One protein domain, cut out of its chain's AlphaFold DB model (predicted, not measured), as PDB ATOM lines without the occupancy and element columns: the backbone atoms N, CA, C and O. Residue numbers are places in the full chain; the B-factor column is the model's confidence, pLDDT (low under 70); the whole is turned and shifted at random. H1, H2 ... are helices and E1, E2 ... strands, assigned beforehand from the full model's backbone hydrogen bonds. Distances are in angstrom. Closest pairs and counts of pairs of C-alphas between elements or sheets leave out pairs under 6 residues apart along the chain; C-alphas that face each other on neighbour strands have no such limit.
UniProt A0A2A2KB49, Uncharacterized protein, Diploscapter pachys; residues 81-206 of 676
ATOM      1  N   ILE A  81     305.170 302.640 197.139       95.31
ATOM      2  CA  ILE A  81     305.304 302.509 195.687       95.31
ATOM      3  C   ILE A  81     304.364 301.399 195.234       95.31
ATOM      4  O   ILE A  81     304.558 300.246 195.608       95.31
ATOM      5  N   HIS A  82     303.377 301.732 194.407       96.44
ATOM      6  CA  HIS A  82     302.492 300.747 193.798       96.44
ATOM      7  C   HIS A  82     303.071 300.277 192.467       96.44
ATOM      8  O   HIS A  82     303.388 301.082 191.587       96.44
ATOM      9  N   ILE A  83     303.188 298.962 192.317       97.00
ATOM     10  CA  ILE A  83     303.640 298.324 191.084       97.00
ATOM     11  C   ILE A  83     302.427 297.638 190.458       97.00
ATOM     12  O   ILE A  83     301.971 296.612 190.951       97.00
ATOM     13  N   VAL A  84     301.903 298.205 189.373       97.00
ATOM     14  CA  VAL A  84     300.815 297.589 188.604       97.00
ATOM     15  C   VAL A  84     301.437 296.661 187.571       97.00
ATOM     16  O   VAL A  84     302.054 297.113 186.603       97.00
ATOM     17  N   MET A  85     301.305 295.358 187.803       94.44
ATOM     18  CA  MET A  85     301.857 294.326 186.931       94.44
ATOM     19  C   MET A  85     300.804 293.792 185.963       94.44
ATOM     20  O   MET A  85     299.669 293.528 186.351       94.44
ATOM     21  N   TYR A  86     301.201 293.589 184.709       94.25
ATOM     22  CA  TYR A  86     300.395 292.902 183.699       94.25
ATOM     23  C   TYR A  86     301.264 291.936 182.887       94.25
ATOM     24  O   TYR A  86     302.500 291.945 182.976       94.25
ATOM     25  N   ARG A  87     300.638 291.063 182.101       93.06
ATOM     26  CA  ARG A  87     301.340 290.164 181.179       93.06
ATOM     27  C   ARG A  87     301.512 290.832 179.819       93.06
ATOM     28  O   ARG A  87     300.532 291.167 179.165       93.06
ATOM     29  N   ALA A  88     302.750 291.029 179.375       94.06
ATOM     30  CA  ALA A  88     303.029 291.708 178.109       94.06
ATOM     31  C   ALA A  88     302.767 290.836 176.867       94.06
ATOM     32  O   ALA A  88     302.819 291.345 175.749       94.06
ATOM     33  N   ASP A  89     302.509 289.537 177.048       93.25
ATOM     34  CA  ASP A  89     302.109 288.605 175.991       93.25
ATOM     35  C   ASP A  89     300.584 288.474 175.831       93.25
ATOM     36  O   ASP A  89     300.133 287.858 174.865       93.25
ATOM     37  N   ASP A  90     299.793 289.090 176.720       93.06
ATOM     38  CA  ASP A  90     298.340 289.181 176.566       93.06
ATOM     39  C   ASP A  90     297.972 290.117 175.392       93.06
ATOM     40  O   ASP A  90     298.731 291.028 175.054       93.06
ATOM     41  N   PRO A  91     296.791 289.969 174.769       92.19
ATOM     42  CA  PRO A  91     296.274 290.934 173.799       92.19
ATOM     43  C   PRO A  91     296.216 292.373 174.359       92.19
ATOM     44  O   PRO A  91     295.810 292.545 175.511       92.19
ATOM     45  N   PRO A  92     296.510 293.427 173.565       90.12
ATOM     46  CA  PRO A  92     296.566 294.815 174.049       90.12
ATOM     47  C   PRO A  92     295.303 295.299 174.777       90.12
ATOM     48  O   PRO A  92     295.389 296.018 175.768       90.12
ATOM     49  N   GLU A  93     294.121 294.872 174.327       90.81
ATOM     50  CA  GLU A  93     292.852 295.202 174.988       90.81
ATOM     51  C   GLU A  93     292.767 294.620 176.405       90.81
ATOM     52  O   GLU A  93     292.253 295.273 177.313       90.81
ATOM     53  N   ILE A  94     293.289 293.406 176.608       91.00
ATOM     54  CA  ILE A  94     293.330 292.745 177.915       91.00
ATOM     55  C   ILE A  94     294.350 293.445 178.813       91.00
ATOM     56  O   ILE A  94     294.016 293.764 179.953       91.00
ATOM     57  N   GLN A  95     295.539 293.765 178.288       93.25
ATOM     58  CA  GLN A  95     296.556 294.536 179.014       93.25
ATOM     59  C   GLN A  95     295.978 295.863 179.522       93.25
ATOM     60  O   GLN A  95     296.057 296.175 180.710       93.25
ATOM     61  N   TYR A  96     295.322 296.614 178.632       92.62
ATOM     62  CA  TYR A  96     294.726 297.901 178.970       92.62
ATOM     63  C   TYR A  96     293.616 297.762 180.017       92.62
ATOM     64  O   TYR A  96     293.613 298.501 181.000       92.62
ATOM     65  N   LYS A  97     292.711 296.783 179.872       90.81
ATOM     66  CA  LYS A  97     291.650 296.533 180.862       90.81
ATOM     67  C   LYS A  97     292.207 296.143 182.238       90.81
ATOM     68  O   LYS A  97     291.716 296.660 183.238       90.81
ATOM     69  N   GLN A  98     293.229 295.282 182.301       91.44
ATOM     70  CA  GLN A  98     293.884 294.897 183.561       91.44
ATOM     71  C   GLN A  98     294.515 296.110 184.256       91.44
ATOM     72  O   GLN A  98     294.321 296.306 185.455       91.44
ATOM     73  N   ILE A  99     295.233 296.950 183.501       94.75
ATOM     74  CA  ILE A  99     295.846 298.169 184.039       94.75
ATOM     75  C   ILE A  99     294.761 299.117 184.550       94.75
ATOM     76  O   ILE A  99     294.844 299.570 185.687       94.75
ATOM     77  N   LEU A 100     293.724 299.394 183.752       93.94
ATOM     78  CA  LEU A 100     292.635 300.281 184.163       93.94
ATOM     79  C   LEU A 100     291.927 299.791 185.428       93.94
ATOM     80  O   LEU A 100     291.635 300.609 186.296       93.94
ATOM     81  N   TYR A 101     291.692 298.483 185.546       92.25
ATOM     82  CA  TYR A 101     291.074 297.897 186.731       92.25
ATOM     83  C   TYR A 101     291.876 298.215 187.995       92.25
ATOM     84  O   TYR A 101     291.343 298.811 188.927       92.25
ATOM     85  N   TRP A 102     293.172 297.887 188.011       94.38
ATOM     86  CA  TRP A 102     294.016 298.123 189.185       94.38
ATOM     87  C   TRP A 102     294.247 299.607 189.460       94.38
ATOM     88  O   TRP A 102     294.280 300.014 190.616       94.38
ATOM     89  N   MET A 103     294.350 300.437 188.422       94.44
ATOM     90  CA  MET A 103     294.465 301.888 188.588       94.44
ATOM     91  C   MET A 103     293.198 302.485 189.217       94.44
ATOM     92  O   MET A 103     293.305 303.293 190.137       94.44
ATOM     93  N   ASN A 104     292.008 302.057 188.780       93.25
ATOM     94  CA  ASN A 104     290.737 302.445 189.398       93.25
ATOM     95  C   ASN A 104     290.624 301.930 190.834       93.25
ATOM     96  O   ASN A 104     290.236 302.691 191.719       93.25
ATOM     97  N   PHE A 105     291.012 300.673 191.070       93.44
ATOM     98  CA  PHE A 105     291.017 300.070 192.397       93.44
ATOM     99  C   PHE A 105     291.869 300.897 193.363       93.44
ATOM    100  O   PHE A 105     291.368 301.361 194.382       93.44
ATOM    101  N   LEU A 106     293.128 301.170 193.002       93.88
ATOM    102  CA  LEU A 106     294.028 302.007 193.796       93.88
ATOM    103  C   LEU A 106     293.462 303.417 193.994       93.88
ATOM    104  O   LEU A 106     293.525 303.939 195.101       93.88
ATOM    105  N   LYS A 107     292.894 304.026 192.943       91.69
ATOM    106  CA  LYS A 107     292.366 305.398 193.003       91.69
ATOM    107  C   LYS A 107     291.228 305.474 194.014       91.69
ATOM    108  O   LYS A 107     291.181 306.414 194.798       91.69
ATOM    109  N   GLY A 108     290.355 304.467 194.028       91.06
ATOM    110  CA  GLY A 108     289.248 304.389 194.970       91.06
ATOM    111  C   GLY A 108     289.681 304.279 196.432       91.06
ATOM    112  O   GLY A 108     288.976 304.787 197.292       91.06
ATOM    113  N   ARG A 109     290.839 303.673 196.737       91.00
ATOM    114  CA  ARG A 109     291.304 303.465 198.126       91.00
ATOM    115  C   ARG A 109     292.139 304.618 198.698       91.00
ATOM    116  O   ARG A 109     292.552 304.552 199.849       91.00
ATOM    117  N   VAL A 110     292.415 305.668 197.925       88.31
ATOM    118  CA  VAL A 110     293.160 306.839 198.413       88.31
ATOM    119  C   VAL A 110     292.174 307.924 198.826       88.31
ATOM    120  O   VAL A 110     291.443 308.444 197.987       88.31
ATOM    121  N   THR A 111     292.185 308.301 200.105       85.12
ATOM    122  CA  THR A 111     291.404 309.442 200.595       85.12
ATOM    123  C   THR A 111     291.926 310.734 199.960       85.12
ATOM    124  O   THR A 111     293.106 311.063 200.131       85.12
ATOM    125  N   PRO A 112     291.083 311.495 199.239       81.06
ATOM    126  CA  PRO A 112     291.479 312.792 198.709       81.06
ATOM    127  C   PRO A 112     291.880 313.748 199.841       81.06
ATOM    128  O   PRO A 112     291.271 313.757 200.908       81.06
ATOM    129  N   SER A 113     292.914 314.563 199.616       82.88
ATOM    130  CA  SER A 113     293.454 315.464 200.639       82.88
ATOM    131  C   SER A 113     293.575 316.893 200.130       82.88
ATOM    132  O   SER A 113     294.090 317.113 199.031       82.88
ATOM    133  N   GLU A 114     293.222 317.857 200.970       83.31
ATOM    134  CA  GLU A 114     293.522 319.268 200.740       83.31
ATOM    135  C   GLU A 114     295.003 319.606 201.018       83.31
ATOM    136  O   GLU A 114     295.676 318.898 201.781       83.31
ATOM    137  N   PRO A 115     295.535 320.694 200.427       87.50
ATOM    138  CA  PRO A 115     294.884 321.592 199.464       87.50
ATOM    139  C   PRO A 115     294.845 321.028 198.030       87.50
ATOM    140  O   PRO A 115     295.658 320.166 197.670       87.50
ATOM    141  N   ILE A 116     293.920 321.554 197.212       89.81
ATOM    142  CA  ILE A 116     293.814 321.255 195.775       89.81
ATOM    143  C   ILE A 116     294.891 322.041 195.017       89.81
ATOM    144  O   ILE A 116     294.938 323.272 195.061       89.81
ATOM    145  N   GLY A 117     295.770 321.329 194.315       90.31
ATOM    146  CA  GLY A 117     296.771 321.910 193.427       90.31
ATOM    147  C   GLY A 117     296.196 322.299 192.065       90.31
ATOM    148  O   GLY A 117     295.068 321.952 191.716       90.31
ATOM    149  N   HIS A 118     296.998 323.000 191.265       89.25
ATOM    150  CA  HIS A 118     296.642 323.382 189.897       89.25
ATOM    151  C   HIS A 118     296.119 322.188 189.079       89.25
ATOM    152  O   HIS A 118     296.686 321.099 189.149       89.25
ATOM    153  N   CYS A 119     295.053 322.400 188.303       89.44
ATOM    154  CA  CYS A 119     294.369 321.375 187.506       89.44
ATOM    155  C   CYS A 119     293.740 320.246 188.340       89.44
ATOM    156  O   CYS A 119     293.654 319.110 187.876       89.44
ATOM    157  N   GLY A 120     293.328 320.527 189.579       86.50
ATOM    158  CA  GLY A 120     292.713 319.517 190.446       86.50
ATOM    159  C   GLY A 120     293.697 318.454 190.942       86.50
ATOM    160  O   GLY A 120     293.285 317.378 191.371       86.50
ATOM    161  N   ILE A 121     295.007 318.718 190.848       87.56
ATOM    162  CA  ILE A 121     296.048 317.775 191.263       87.56
ATOM    163  C   ILE A 121     296.086 317.707 192.789       87.56
ATOM    164  O   ILE A 121     296.307 318.710 193.466       87.56
ATOM    165  N   ILE A 122     295.947 316.505 193.342       81.19
ATOM    166  CA  ILE A 122     296.017 316.296 194.791       81.19
ATOM    167  C   ILE A 122     297.470 316.454 195.261       81.19
ATOM    168  O   ILE A 122     298.405 315.944 194.641       81.19
ATOM    169  N   SER A 123     297.686 317.150 196.379       73.94
ATOM    170  CA  SER A 123     299.033 317.446 196.895       73.94
ATOM    171  C   SER A 123     299.853 316.185 197.226       73.94
ATOM    172  O   SER A 123     301.067 316.128 196.988       73.94
ATOM    173  N   ARG A 124     299.198 315.145 197.757       79.75
ATOM    174  CA  ARG A 124     299.801 313.845 198.085       79.75
ATOM    175  C   ARG A 124     299.300 312.766 197.129       79.75
ATOM    176  O   ARG A 124     298.264 312.160 197.353       79.75
ATOM    177  N   ARG A 125     300.060 312.527 196.059       87.19
ATOM    178  CA  ARG A 125     299.780 311.468 195.078       87.19
ATOM    179  C   ARG A 125     300.590 310.215 195.362       87.19
ATOM    180  O   ARG A 125     301.808 310.309 195.557       87.19
ATOM    181  N   SER A 126     299.938 309.060 195.280       90.44
ATOM    182  CA  SER A 126     300.620 307.770 195.348       90.44
ATOM    183  C   SER A 126     301.568 307.589 194.163       90.44
ATOM    184  O   SER A 126     301.291 308.031 193.043       90.44
ATOM    185  N   LYS A 127     302.713 306.949 194.414       94.62
ATOM    186  CA  LYS A 127     303.713 306.655 193.381       94.62
ATOM    187  C   LYS A 127     303.324 305.371 192.669       94.62
ATOM    188  O   LYS A 127     303.188 304.344 193.327       94.62
ATOM    189  N   VAL A 128     303.168 305.419 191.350       96.38
ATOM    190  CA  VAL A 128     302.741 304.254 190.564       96.38
ATOM    191  C   VAL A 128     303.714 303.984 189.426       96.38
ATOM    192  O   VAL A 128     304.129 304.891 188.705       96.38
ATOM    193  N   ILE A 129     304.058 302.715 189.234       97.38
ATOM    194  CA  ILE A 129     304.806 302.235 188.074       97.38
ATOM    195  C   ILE A 129     304.065 301.071 187.423       97.38
ATOM    196  O   ILE A 129     303.602 300.156 188.101       97.38
ATOM    197  N   VAL A 130     303.965 301.110 186.094       97.50
ATOM    198  CA  VAL A 130     303.358 300.041 185.296       97.50
ATOM    199  C   VAL A 130     304.464 299.135 184.760       97.50
ATOM    200  O   VAL A 130     305.433 299.608 184.158       97.50
ATOM    201  N   VAL A 131     304.323 297.830 184.983       97.50
ATOM    202  CA  VAL A 131     305.340 296.826 184.655       97.50
ATOM    203  C   VAL A 131     304.724 295.698 183.833       97.50
ATOM    204  O   VAL A 131     303.830 294.992 184.294       97.50
ATOM    205  N   GLY A 132     305.223 295.508 182.612       96.12
ATOM    206  CA  GLY A 132     304.840 294.387 181.753       96.12
ATOM    207  C   GLY A 132     305.784 293.208 181.960       96.12
ATOM    208  O   GLY A 132     306.974 293.303 181.668       96.12
ATOM    209  N   SER A 133     305.269 292.097 182.473       94.00
ATOM    210  CA  SER A 133     306.003 290.835 182.632       94.00
ATOM    211  C   SER A 133     306.029 290.022 181.332       94.00
ATOM    212  O   SER A 133     305.306 290.344 180.395       94.00
ATOM    213  N   HIS A 134     306.817 288.942 181.271       94.00
ATOM    214  CA  HIS A 134     306.882 288.033 180.112       94.00
ATOM    215  C   HIS A 134     307.322 288.705 178.797       94.00
ATOM    216  O   HIS A 134     307.089 288.183 177.705       94.00
ATOM    217  N   ALA A 135     307.999 289.852 178.878       94.00
ATOM    218  CA  ALA A 135     308.525 290.529 177.707       94.00
ATOM    219  C   ALA A 135     309.634 289.689 177.061       94.00
ATOM    220  O   ALA A 135     310.573 289.249 177.721       94.00
ATOM    221  N   SER A 136     309.551 289.496 175.750       93.38
ATOM    222  CA  SER A 136     310.534 288.728 174.987       93.38
ATOM    223  C   SER A 136     310.948 289.479 173.730       93.38
ATOM    224  O   SER A 136     310.221 290.342 173.242       93.38
ATOM    225  N   SER A 137     312.092 289.113 173.154       90.88
ATOM    226  CA  SER A 137     312.558 289.694 171.890       90.88
ATOM    227  C   SER A 137     311.647 289.382 170.701       90.88
ATOM    228  O   SER A 137     311.723 290.067 169.687       90.88
ATOM    229  N   HIS A 138     310.817 288.339 170.807       90.75
ATOM    230  CA  HIS A 138     309.807 288.020 169.801       90.75
ATOM    231  C   HIS A 138     308.645 289.021 169.843       90.75
ATOM    232  O   HIS A 138     308.180 289.460 168.798       90.75
ATOM    233  N   LEU A 139     308.195 289.390 171.048       90.62
ATOM    234  CA  LEU A 139     307.118 290.365 171.247       90.62
ATOM    235  C   LEU A 139     307.607 291.802 171.020       90.62
ATOM    236  O   LEU A 139     306.906 292.612 170.423       90.62
ATOM    237  N   PHE A 140     308.831 292.100 171.457       92.69
ATOM    238  CA  PHE A 140     309.427 293.432 171.413       92.69
ATOM    239  C   PHE A 140     310.783 293.381 170.693       92.69
ATOM    240  O   PHE A 140     311.822 293.185 171.330       92.69
ATOM    241  N   PRO A 141     310.807 293.541 169.357       90.12
ATOM    242  CA  PRO A 141     312.045 293.446 168.584       90.12
ATOM    243  C   PRO A 141     312.969 294.656 168.792       90.12
ATOM    244  O   PRO A 141     314.183 294.550 168.610       90.12
ATOM    245  N   ASN A 142     312.407 295.800 169.186       92.62
ATOM    246  CA  ASN A 142     313.135 297.050 169.355       92.62
ATOM    247  C   ASN A 142     313.658 297.207 170.787       92.62
ATOM    248  O   ASN A 142     313.006 296.810 171.757       92.62
ATOM    249  N   LYS A 143     314.842 297.817 170.907       92.62
ATOM    250  CA  LYS A 143     315.472 298.154 172.186       92.62
ATOM    251  C   LYS A 143     316.010 299.579 172.172       92.62
ATOM    252  O   LYS A 143     316.441 300.064 171.125       92.62
ATOM    253  N   ASN A 144     316.013 300.236 173.328       91.00
ATOM    254  CA  ASN A 144     316.660 301.537 173.500       91.00
ATOM    255  C   ASN A 144     318.186 301.403 173.697       91.00
ATOM    256  O   ASN A 144     318.746 300.306 173.679       91.00
ATOM    257  N   HIS A 145     318.865 302.537 173.889       90.12
ATOM    258  CA  HIS A 145     320.315 302.594 174.109       90.12
ATOM    259  C   HIS A 145     320.776 301.879 175.392       90.12
ATOM    260  O   HIS A 145     321.915 301.422 175.448       90.12
ATOM    261  N   ASP A 146     319.888 301.732 176.378       89.06
ATOM    262  CA  ASP A 146     320.126 300.999 177.626       89.06
ATOM    263  C   ASP A 146     319.827 299.489 177.499       89.06
ATOM    264  O   ASP A 146     320.034 298.720 178.441       89.06
ATOM    265  N   GLY A 147     319.371 299.039 176.324       89.12
ATOM    266  CA  GLY A 147     319.033 297.645 176.034       89.12
ATOM    267  C   GLY A 147     317.649 297.208 176.528       89.12
ATOM    268  O   GLY A 147     317.337 296.017 176.458       89.12
ATOM    269  N   GLU A 148     316.826 298.135 177.014       91.62
ATOM    270  CA  GLU A 148     315.444 297.885 177.434       91.62
ATOM    271  C   GLU A 148     314.537 297.742 176.211       91.62
ATOM    272  O   GLU A 148     314.726 298.437 175.211       91.62
ATOM    273  N   TYR A 149     313.542 296.857 176.292       92.62
ATOM    274  CA  TYR A 149     312.536 296.708 175.243       92.62
ATOM    275  C   TYR A 149     311.695 297.981 175.097       92.62
ATOM    276  O   TYR A 149     311.318 298.590 176.096       92.62
ATOM    277  N   THR A 150     311.376 298.355 173.857       89.69
ATOM    278  CA  THR A 150     310.522 299.512 173.554       89.69
ATOM    279  C   THR A 150     309.428 299.169 172.549       89.69
ATOM    280  O   THR A 150     309.596 298.311 171.680       89.69
ATOM    281  N   CYS A 151     308.287 299.850 172.670       90.94
ATOM    282  CA  CYS A 151     307.128 299.665 171.805       90.94
ATOM    283  C   CYS A 151     306.272 300.936 171.791       90.94
ATOM    284  O   CYS A 151     305.866 301.410 172.851       90.94
ATOM    285  N   SER A 152     305.965 301.455 170.598       90.56
ATOM    286  CA  SER A 152     305.113 302.641 170.427       90.56
ATOM    287  C   SER A 152     303.705 302.436 170.978       90.56
ATOM    288  O   SER A 152     303.123 303.363 171.533       90.56
ATOM    289  N   ASP A 153     303.167 301.223 170.861       90.25
ATOM    290  CA  ASP A 153     301.796 300.920 171.283       90.25
ATOM    291  C   ASP A 153     301.681 300.947 172.813       90.25
ATOM    292  O   ASP A 153     300.701 301.443 173.365       90.25
ATOM    293  N   ILE A 154     302.733 300.506 173.510       90.81
ATOM    294  CA  ILE A 154     302.827 300.572 174.973       90.81
ATOM    295  C   ILE A 154     303.003 302.016 175.449       90.81
ATOM    296  O   ILE A 154     302.411 302.407 176.455       90.81
ATOM    297  N   GLU A 155     303.788 302.824 174.734       91.75
ATOM    298  CA  GLU A 155     303.917 304.256 175.025       91.75
ATOM    299  C   GLU A 155     302.577 304.985 174.837       91.75
ATOM    300  O   GLU A 155     302.179 305.773 175.695       91.75
ATOM    301  N   ALA A 156     301.839 304.677 173.766       93.38
ATOM    302  CA  ALA A 156     300.502 305.215 173.531       93.38
ATOM    303  C   ALA A 156     299.517 304.804 174.637       93.38
ATOM    304  O   ALA A 156     298.824 305.663 175.186       93.38
ATOM    305  N   MET A 157     299.513 303.522 175.023       94.50
ATOM    306  CA  MET A 157     298.714 303.011 176.138       94.50
ATOM    307  C   MET A 157     299.033 303.754 177.443       94.50
ATOM    308  O   MET A 157     298.119 304.211 178.131       94.50
ATOM    309  N   LEU A 158     300.318 303.926 177.776       95.31
ATOM    310  CA  LEU A 158     300.732 304.652 178.976       95.31
ATOM    311  C   LEU A 158     300.288 306.115 178.937       95.31
ATOM    312  O   LEU A 158     299.838 306.626 179.957       95.31
ATOM    313  N   ASN A 159     300.368 306.785 177.788       95.19
ATOM    314  CA  ASN A 159     299.888 308.161 177.652       95.19
ATOM    315  C   ASN A 159     298.382 308.266 177.929       95.19
ATOM    316  O   ASN A 159     297.954 309.189 178.618       95.19
ATOM    317  N   THR A 160     297.581 307.301 177.465       94.12
ATOM    318  CA  THR A 160     296.145 307.248 177.788       94.12
ATOM    319  C   THR A 160     295.901 307.000 179.279       94.12
ATOM    320  O   THR A 160     295.047 307.653 179.877       94.12
ATOM    321  N   VAL A 161     296.670 306.103 179.905       94.25
ATOM    322  CA  VAL A 161     296.599 305.863 181.357       94.25
ATOM    323  C   VAL A 161     296.981 307.126 182.135       94.25
ATOM    324  O   VAL A 161     296.278 307.512 183.064       94.25
ATOM    325  N   ARG A 162     298.052 307.820 181.738       94.38
ATOM    326  CA  ARG A 162     298.489 309.067 182.379       94.38
ATOM    327  C   ARG A 162     297.425 310.149 182.285       94.38
ATOM    328  O   ARG A 162     297.042 310.669 183.324       94.38
ATOM    329  N   LEU A 163     296.866 310.383 181.100       90.62
ATOM    330  CA  LEU A 163     295.794 311.364 180.900       90.62
ATOM    331  C   LEU A 163     294.595 311.128 181.837       90.62
ATOM    332  O   LEU A 163     293.950 312.073 182.272       90.62
ATOM    333  N   ARG A 164     294.300 309.864 182.163       89.25
ATOM    334  CA  ARG A 164     293.178 309.495 183.036       89.25
ATOM    335  C   ARG A 164     293.482 309.617 184.531       89.25
ATOM    336  O   ARG A 164     292.558 309.837 185.310       89.25
ATOM    337  N   PHE A 165     294.735 309.432 184.949       91.25
ATOM    338  CA  PHE A 165     295.075 309.239 186.365       91.25
ATOM    339  C   PHE A 165     296.152 310.183 186.916       91.25
ATOM    340  O   PHE A 165     296.426 310.144 188.116       91.25
ATOM    341  N   GLU A 166     296.766 311.043 186.106       88.81
ATOM    342  CA  GLU A 166     297.861 311.919 186.547       88.81
ATOM    343  C   GLU A 166     297.457 312.929 187.627       88.81
ATOM    344  O   GLU A 166     298.290 313.327 188.437       88.81
ATOM    345  N   THR A 167     296.178 313.297 187.717       85.75
ATOM    346  CA  THR A 167     295.662 314.146 188.803       85.75
ATOM    347  C   THR A 167     295.696 313.452 190.170       85.75
ATOM    348  O   THR A 167     295.825 314.120 191.197       85.75
ATOM    349  N   HIS A 168     295.675 312.115 190.189       86.94
ATOM    350  CA  HIS A 168     295.604 311.286 191.398       86.94
ATOM    351  C   HIS A 168     296.930 310.577 191.710       86.94
ATOM    352  O   HIS A 168     297.275 310.381 192.875       86.94
ATOM    353  N   PHE A 169     297.706 310.223 190.684       92.06
ATOM    354  CA  PHE A 169     298.950 309.468 190.817       92.06
ATOM    355  C   PHE A 169     300.152 310.191 190.224       92.06
ATOM    356  O   PHE A 169     300.066 310.874 189.204       92.06
ATOM    357  N   ASP A 170     301.307 309.971 190.842       92.88
ATOM    358  CA  ASP A 170     302.601 310.261 190.234       92.88
ATOM    359  C   ASP A 170     303.084 309.003 189.499       92.88
ATOM    360  O   ASP A 170     303.656 308.085 190.100       92.88
ATOM    361  N   ILE A 171     302.754 308.937 188.207       95.75
ATOM    362  CA  ILE A 171     302.970 307.770 187.348       95.75
ATOM    363  C   ILE A 171     304.345 307.871 186.691       95.75
ATOM    364  O   ILE A 171     304.669 308.876 186.057       95.75
ATOM    365  N   TYR A 172     305.143 306.807 186.793       95.81
ATOM    366  CA  TYR A 172     306.429 306.736 186.108       95.81
ATOM    367  C   TYR A 172     306.265 306.900 184.589       95.81
ATOM    368  O   TYR A 172     305.382 306.311 183.970       95.81
ATOM    369  N   GLU A 173     307.141 307.695 183.974       93.31
ATOM    370  CA  GLU A 173     306.988 308.150 182.585       93.31
ATOM    371  C   GLU A 173     307.131 307.045 181.528       93.31
ATOM    372  O   GLU A 173     306.883 307.297 180.351       93.31
ATOM    373  N   LYS A 174     307.538 305.836 181.928       92.75
ATOM    374  CA  LYS A 174     307.749 304.686 181.045       92.75
ATOM    375  C   LYS A 174     307.143 303.422 181.642       92.75
ATOM    376  O   LYS A 174     307.136 303.242 182.857       92.75
ATOM    377  N   VAL A 175     306.719 302.505 180.777       94.38
ATOM    378  CA  VAL A 175     306.417 301.128 181.182       94.38
ATOM    379  C   VAL A 175     307.723 300.349 181.236       94.38
ATOM    380  O   VAL A 175     308.503 300.378 180.285       94.38
ATOM    381  N   VAL A 176     307.957 299.629 182.331       95.88
ATOM    382  CA  VAL A 176     309.113 298.734 182.428       95.88
ATOM    383  C   VAL A 176     308.723 297.351 181.925       95.88
ATOM    384  O   VAL A 176     307.839 296.706 182.481       95.88
ATOM    385  N   LEU A 177     309.403 296.884 180.881       95.62
ATOM    386  CA  LEU A 177     309.220 295.548 180.321       95.62
ATOM    387  C   LEU A 177     310.247 294.574 180.904       95.62
ATOM    388  O   LEU A 177     311.458 294.759 180.745       95.62
ATOM    389  N   LEU A 178     309.761 293.532 181.574       95.69
ATOM    390  CA  LEU A 178     310.567 292.516 182.239       95.69
ATOM    391  C   LEU A 178     310.573 291.212 181.447       95.69
ATOM    392  O   LEU A 178     309.529 290.610 181.196       95.69
ATOM    393  N   ASP A 179     311.778 290.744 181.134       93.25
ATOM    394  CA  ASP A 179     312.000 289.369 180.704       93.25
ATOM    395  C   ASP A 179     311.997 288.462 181.936       93.25
ATOM    396  O   ASP A 179     312.984 288.378 182.671       93.25
ATOM    397  N   SER A 180     310.863 287.804 182.173       89.00
ATOM    398  CA  SER A 180     310.657 286.925 183.326       89.00
ATOM    399  C   SER A 180     311.590 285.705 183.341       89.00
ATOM    400  O   SER A 180     311.736 285.081 184.388       89.00
ATOM    401  N   ALA A 181     312.250 285.370 182.224       90.25
ATOM    402  CA  ALA A 181     313.243 284.297 182.175       90.25
ATOM    403  C   ALA A 181     314.652 284.761 182.595       90.25
ATOM    404  O   ALA A 181     315.529 283.926 182.826       90.25
ATOM    405  N   ASN A 182     314.891 286.075 182.707       90.69
ATOM    406  CA  ASN A 182     316.196 286.639 183.038       90.69
ATOM    407  C   ASN A 182     316.114 287.657 184.199       90.69
ATOM    408  O   ASN A 182     315.800 288.831 183.976       90.69
ATOM    409  N   PRO A 183     316.512 287.275 185.431       84.88
ATOM    410  CA  PRO A 183     316.456 288.159 186.601       84.88
ATOM    411  C   PRO A 183     317.425 289.355 186.532       84.88
ATOM    412  O   PRO A 183     317.312 290.290 187.322       84.88
ATOM    413  N   SER A 184     318.369 289.352 185.586       89.38
ATOM    414  CA  SER A 184     319.331 290.436 185.345       89.38
ATOM    415  C   SER A 184     319.033 291.202 184.051       89.38
ATOM    416  O   SER A 184     319.928 291.839 183.490       89.38
ATOM    417  N   CYS A 185     317.799 291.134 183.540       92.62
ATOM    418  CA  CYS A 185     317.414 291.864 182.337       92.62
ATOM    419  C   CYS A 185     317.519 293.396 182.527       92.62
ATOM    420  O   CYS A 185     317.377 293.898 183.650       92.62
ATOM    421  N   PRO A 186     317.730 294.170 181.443       93.25
ATOM    422  CA  PRO A 186     317.788 295.633 181.512       93.25
ATOM    423  C   PRO A 186     316.563 296.268 182.186       93.25
ATOM    424  O   PRO A 186     316.725 297.166 183.007       93.25
ATOM    425  N   GLY A 187     315.360 295.732 181.948       93.56
ATOM    426  CA  GLY A 187     314.138 296.188 182.618       93.56
ATOM    427  C   GLY A 187     314.195 296.054 184.145       93.56
ATOM    428  O   GLY A 187     313.806 296.973 184.858       93.56
ATOM    429  N   MET A 188     314.769 294.969 184.678       93.19
ATOM    430  CA  MET A 188     314.947 294.811 186.129       93.19
ATOM    431  C   MET A 188     315.937 295.840 186.694       93.19
ATOM    432  O   MET A 188     315.744 296.355 187.796       93.19
ATOM    433  N   LYS A 189     316.985 296.190 185.938       92.88
ATOM    434  CA  LYS A 189     317.908 297.274 186.314       92.88
ATOM    435  C   LYS A 189     317.193 298.631 186.334       92.88
ATOM    436  O   LYS A 189     317.386 299.397 187.276       92.88
ATOM    437  N   ALA A 190     316.343 298.904 185.343       93.69
ATOM    438  CA  ALA A 190     315.528 300.117 185.280       93.69
ATOM    439  C   ALA A 190     314.561 300.218 186.470       93.69
ATOM    440  O   ALA A 190     314.521 301.247 187.149       93.69
ATOM    441  N   LEU A 191     313.861 299.121 186.786       94.50
ATOM    442  CA  LEU A 191     312.964 299.036 187.937       94.50
ATOM    443  C   LEU A 191     313.711 299.319 189.246       94.50
ATOM    444  O   LEU A 191     313.290 300.174 190.019       94.50
ATOM    445  N   LYS A 192     314.865 298.679 189.469       94.12
ATOM    446  CA  LYS A 192     315.710 298.913 190.654       94.12
ATOM    447  C   LYS A 192     316.146 300.373 190.793       94.12
ATOM    448  O   LYS A 192     316.087 300.935 191.890       94.12
ATOM    449  N   ASN A 193     316.538 301.009 189.689       93.31
ATOM    450  CA  ASN A 193     316.903 302.426 189.679       93.31
ATOM    451  C   ASN A 193     315.717 303.321 190.067       93.31
ATOM    452  O   ASN A 193     315.876 304.226 190.891       93.31
ATOM    453  N   TYR A 194     314.528 303.053 189.514       95.00
ATOM    454  CA  TYR A 194     313.304 303.764 189.878       95.00
ATOM    455  C   TYR A 194     312.978 303.585 191.366       95.00
ATOM    456  O   TYR A 194     312.839 304.581 192.075       95.00
ATOM    457  N   LEU A 195     312.952 302.344 191.864       95.50
ATOM    458  CA  LEU A 195     312.664 302.043 193.270       95.50
ATOM    459  C   LEU A 195     313.622 302.775 194.219       95.50
ATOM    460  O   LEU A 195     313.175 303.396 195.180       95.50
ATOM    461  N   SER A 196     314.928 302.781 193.927       95.06
ATOM    462  CA  SER A 196     315.925 303.484 194.749       95.06
ATOM    463  C   SER A 196     315.692 305.000 194.795       95.06
ATOM    464  O   SER A 196     315.783 305.625 195.861       95.06
ATOM    465  N   LYS A 197     315.399 305.618 193.643       94.88
ATOM    466  CA  LYS A 197     315.160 307.066 193.537       94.88
ATOM    467  C   LYS A 197     313.860 307.465 194.235       94.88
ATOM    468  O   LYS A 197     313.832 308.429 195.006       94.88
ATOM    469  N   THR A 198     312.795 306.710 193.994       94.88
ATOM    470  CA  THR A 198     311.472 306.966 194.567       94.88
ATOM    471  C   THR A 198     311.479 306.751 196.077       94.88
ATOM    472  O   THR A 198     311.010 307.623 196.803       94.88
ATOM    473  N   ARG A 199     312.134 305.692 196.577       94.00
ATOM    474  CA  ARG A 199     312.358 305.474 198.018       94.00
ATOM    475  C   ARG A 199     313.038 306.670 198.681       94.00
ATOM    476  O   ARG A 199     312.562 307.159 199.698       94.00
ATOM    477  N   SER A 200     314.120 307.180 198.088       93.44
ATOM    478  CA  SER A 200     314.826 308.361 198.617       93.44
ATOM    479  C   SER A 200     313.910 309.590 198.687       93.44
ATOM    480  O   SER A 200     313.960 310.359 199.645       93.44
ATOM    481  N   THR A 201     313.031 309.741 197.692       92.69
ATOM    482  CA  THR A 201     312.043 310.826 197.640       92.69
ATOM    483  C   THR A 201     311.002 310.693 198.752       92.69
ATOM    484  O   THR A 201     310.727 311.679 199.431       92.69
ATOM    485  N   ILE A 202     310.463 309.491 198.981       92.62
ATOM    486  CA  ILE A 202     309.505 309.219 200.063       92.62
ATOM    487  C   ILE A 202     310.155 309.491 201.427       92.62
ATOM    488  O   ILE A 202     309.649 310.305 202.196       92.62
ATOM    489  N   ILE A 203     311.336 308.919 201.690       91.56
ATOM    490  CA  ILE A 203     312.045 309.079 202.972       91.56
ATOM    491  C   ILE A 203     312.327 310.553 203.284       91.56
ATOM    492  O   ILE A 203     312.213 310.966 204.433       91.56
ATOM    493  N   SER A 204     312.656 311.366 202.274       91.06
ATOM    494  CA  SER A 204     312.921 312.800 202.472       91.06
ATOM    495  C   SER A 204     311.710 313.610 202.958       91.06
ATOM    496  O   SER A 204     311.892 314.702 203.492       91.06
ATOM    497  N   ARG A 205     310.488 313.088 202.776       88.75
ATOM    498  CA  ARG A 205     309.220 313.732 203.156       88.75
ATOM    499  C   ARG A 205     308.646 313.200 204.466       88.75
ATOM    500  O   ARG A 205     307.891 313.913 205.122       88.75
ATOM    501  N   LEU A 206     308.985 311.964 204.829       90.19
ATOM    502  CA  LEU A 206     308.527 311.337 206.062       90.19
ATOM    503  C   LEU A 206     309.095 312.042 207.300       90.19
ATOM    504  O   LEU A 206     310.186 312.620 207.289       90.19
TER     505      LEU A 206
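Overview. This is residues 81 to 206 of the 676 residues of an uncharacterized protein of Diploscapter pachys (UniProt A0A2A2KB49). A small parallel sheet, E1, E2, E3 in that order, lies between helices in three layers, with H1 and H2 on one face and H3 on the other. Loops at opposite ends, residues 109 to 125 and 134 to 151, lengthen the body. The printed part has 126 residues with three named helices and three named strands, in the order E1 H1 E2 H2 E3 H3, of mixed class. It is compact, with a radius of gyration of the C-alphas of 15.2 A and spans of 47 by 32 by 22 A.

Arrangement. E2, residues 126 to 133, is the inner strand, and E1, residues 81 to 87, and E3, residues 169 to 171, are edge strands. E1 and E2 are parallel at 24 degrees, with N 84 and O 129 within hydrogen-bond range at 2.9 A. E2 and E3 are parallel at 41 degrees, with N 128 and O 170 at 3.0 A. H1, residues 92 to 108, is on the sheet over E1 and E2 at a height of 9.1 A and runs along the strands; its closest C-alphas to E1 are Gln 95 and Tyr 86, 6.3 A. H3, residues 186 to 205, is on the opposite face, over E1 and E2 at a height of 9.7 A, along the strands; the C-alphas of Thr 198 and Ile 81, its closest to E1, are 7.7 A apart. H2, residues 152 to 165, is also on the sheet, and it only just touches H1, through H1's residues 96 to 103 alone, with 3 pairs of C-alphas within 8 A, Tyr 96 and Met 157 closest at 7.1 A, a shallow tilt of 23 degrees, the same way. H3 is apart from H1 and H2. E1, H1, E2 and E2, H2, E3 are strand-helix-strand units, parallel neighbour strands joined through a helix, each with a right-handed crossover. Every O i to N i+4 pair is within hydrogen-bond range in H1 and H2, and 15 of 16 in H3.

Along the chain. E1 begins at C-alpha 81, (305.304, 302.509, 195.687), and spans 19.5 A; E2 spans 21.9 A. H1 is 24.1 A long, H2 20.0 A and H3 29.5 A, ending at C-alpha 205, (309.220, 313.732, 203.156).

Size, cuts and confidence. The C-alphas of Pro 115 and His 138, the two farthest apart, are 47.2 A apart. The links H1 to E2, E2 to H2 and E3 to H3 are long. The printed part has no cut, and no printed residue is under 70 in pLDDT.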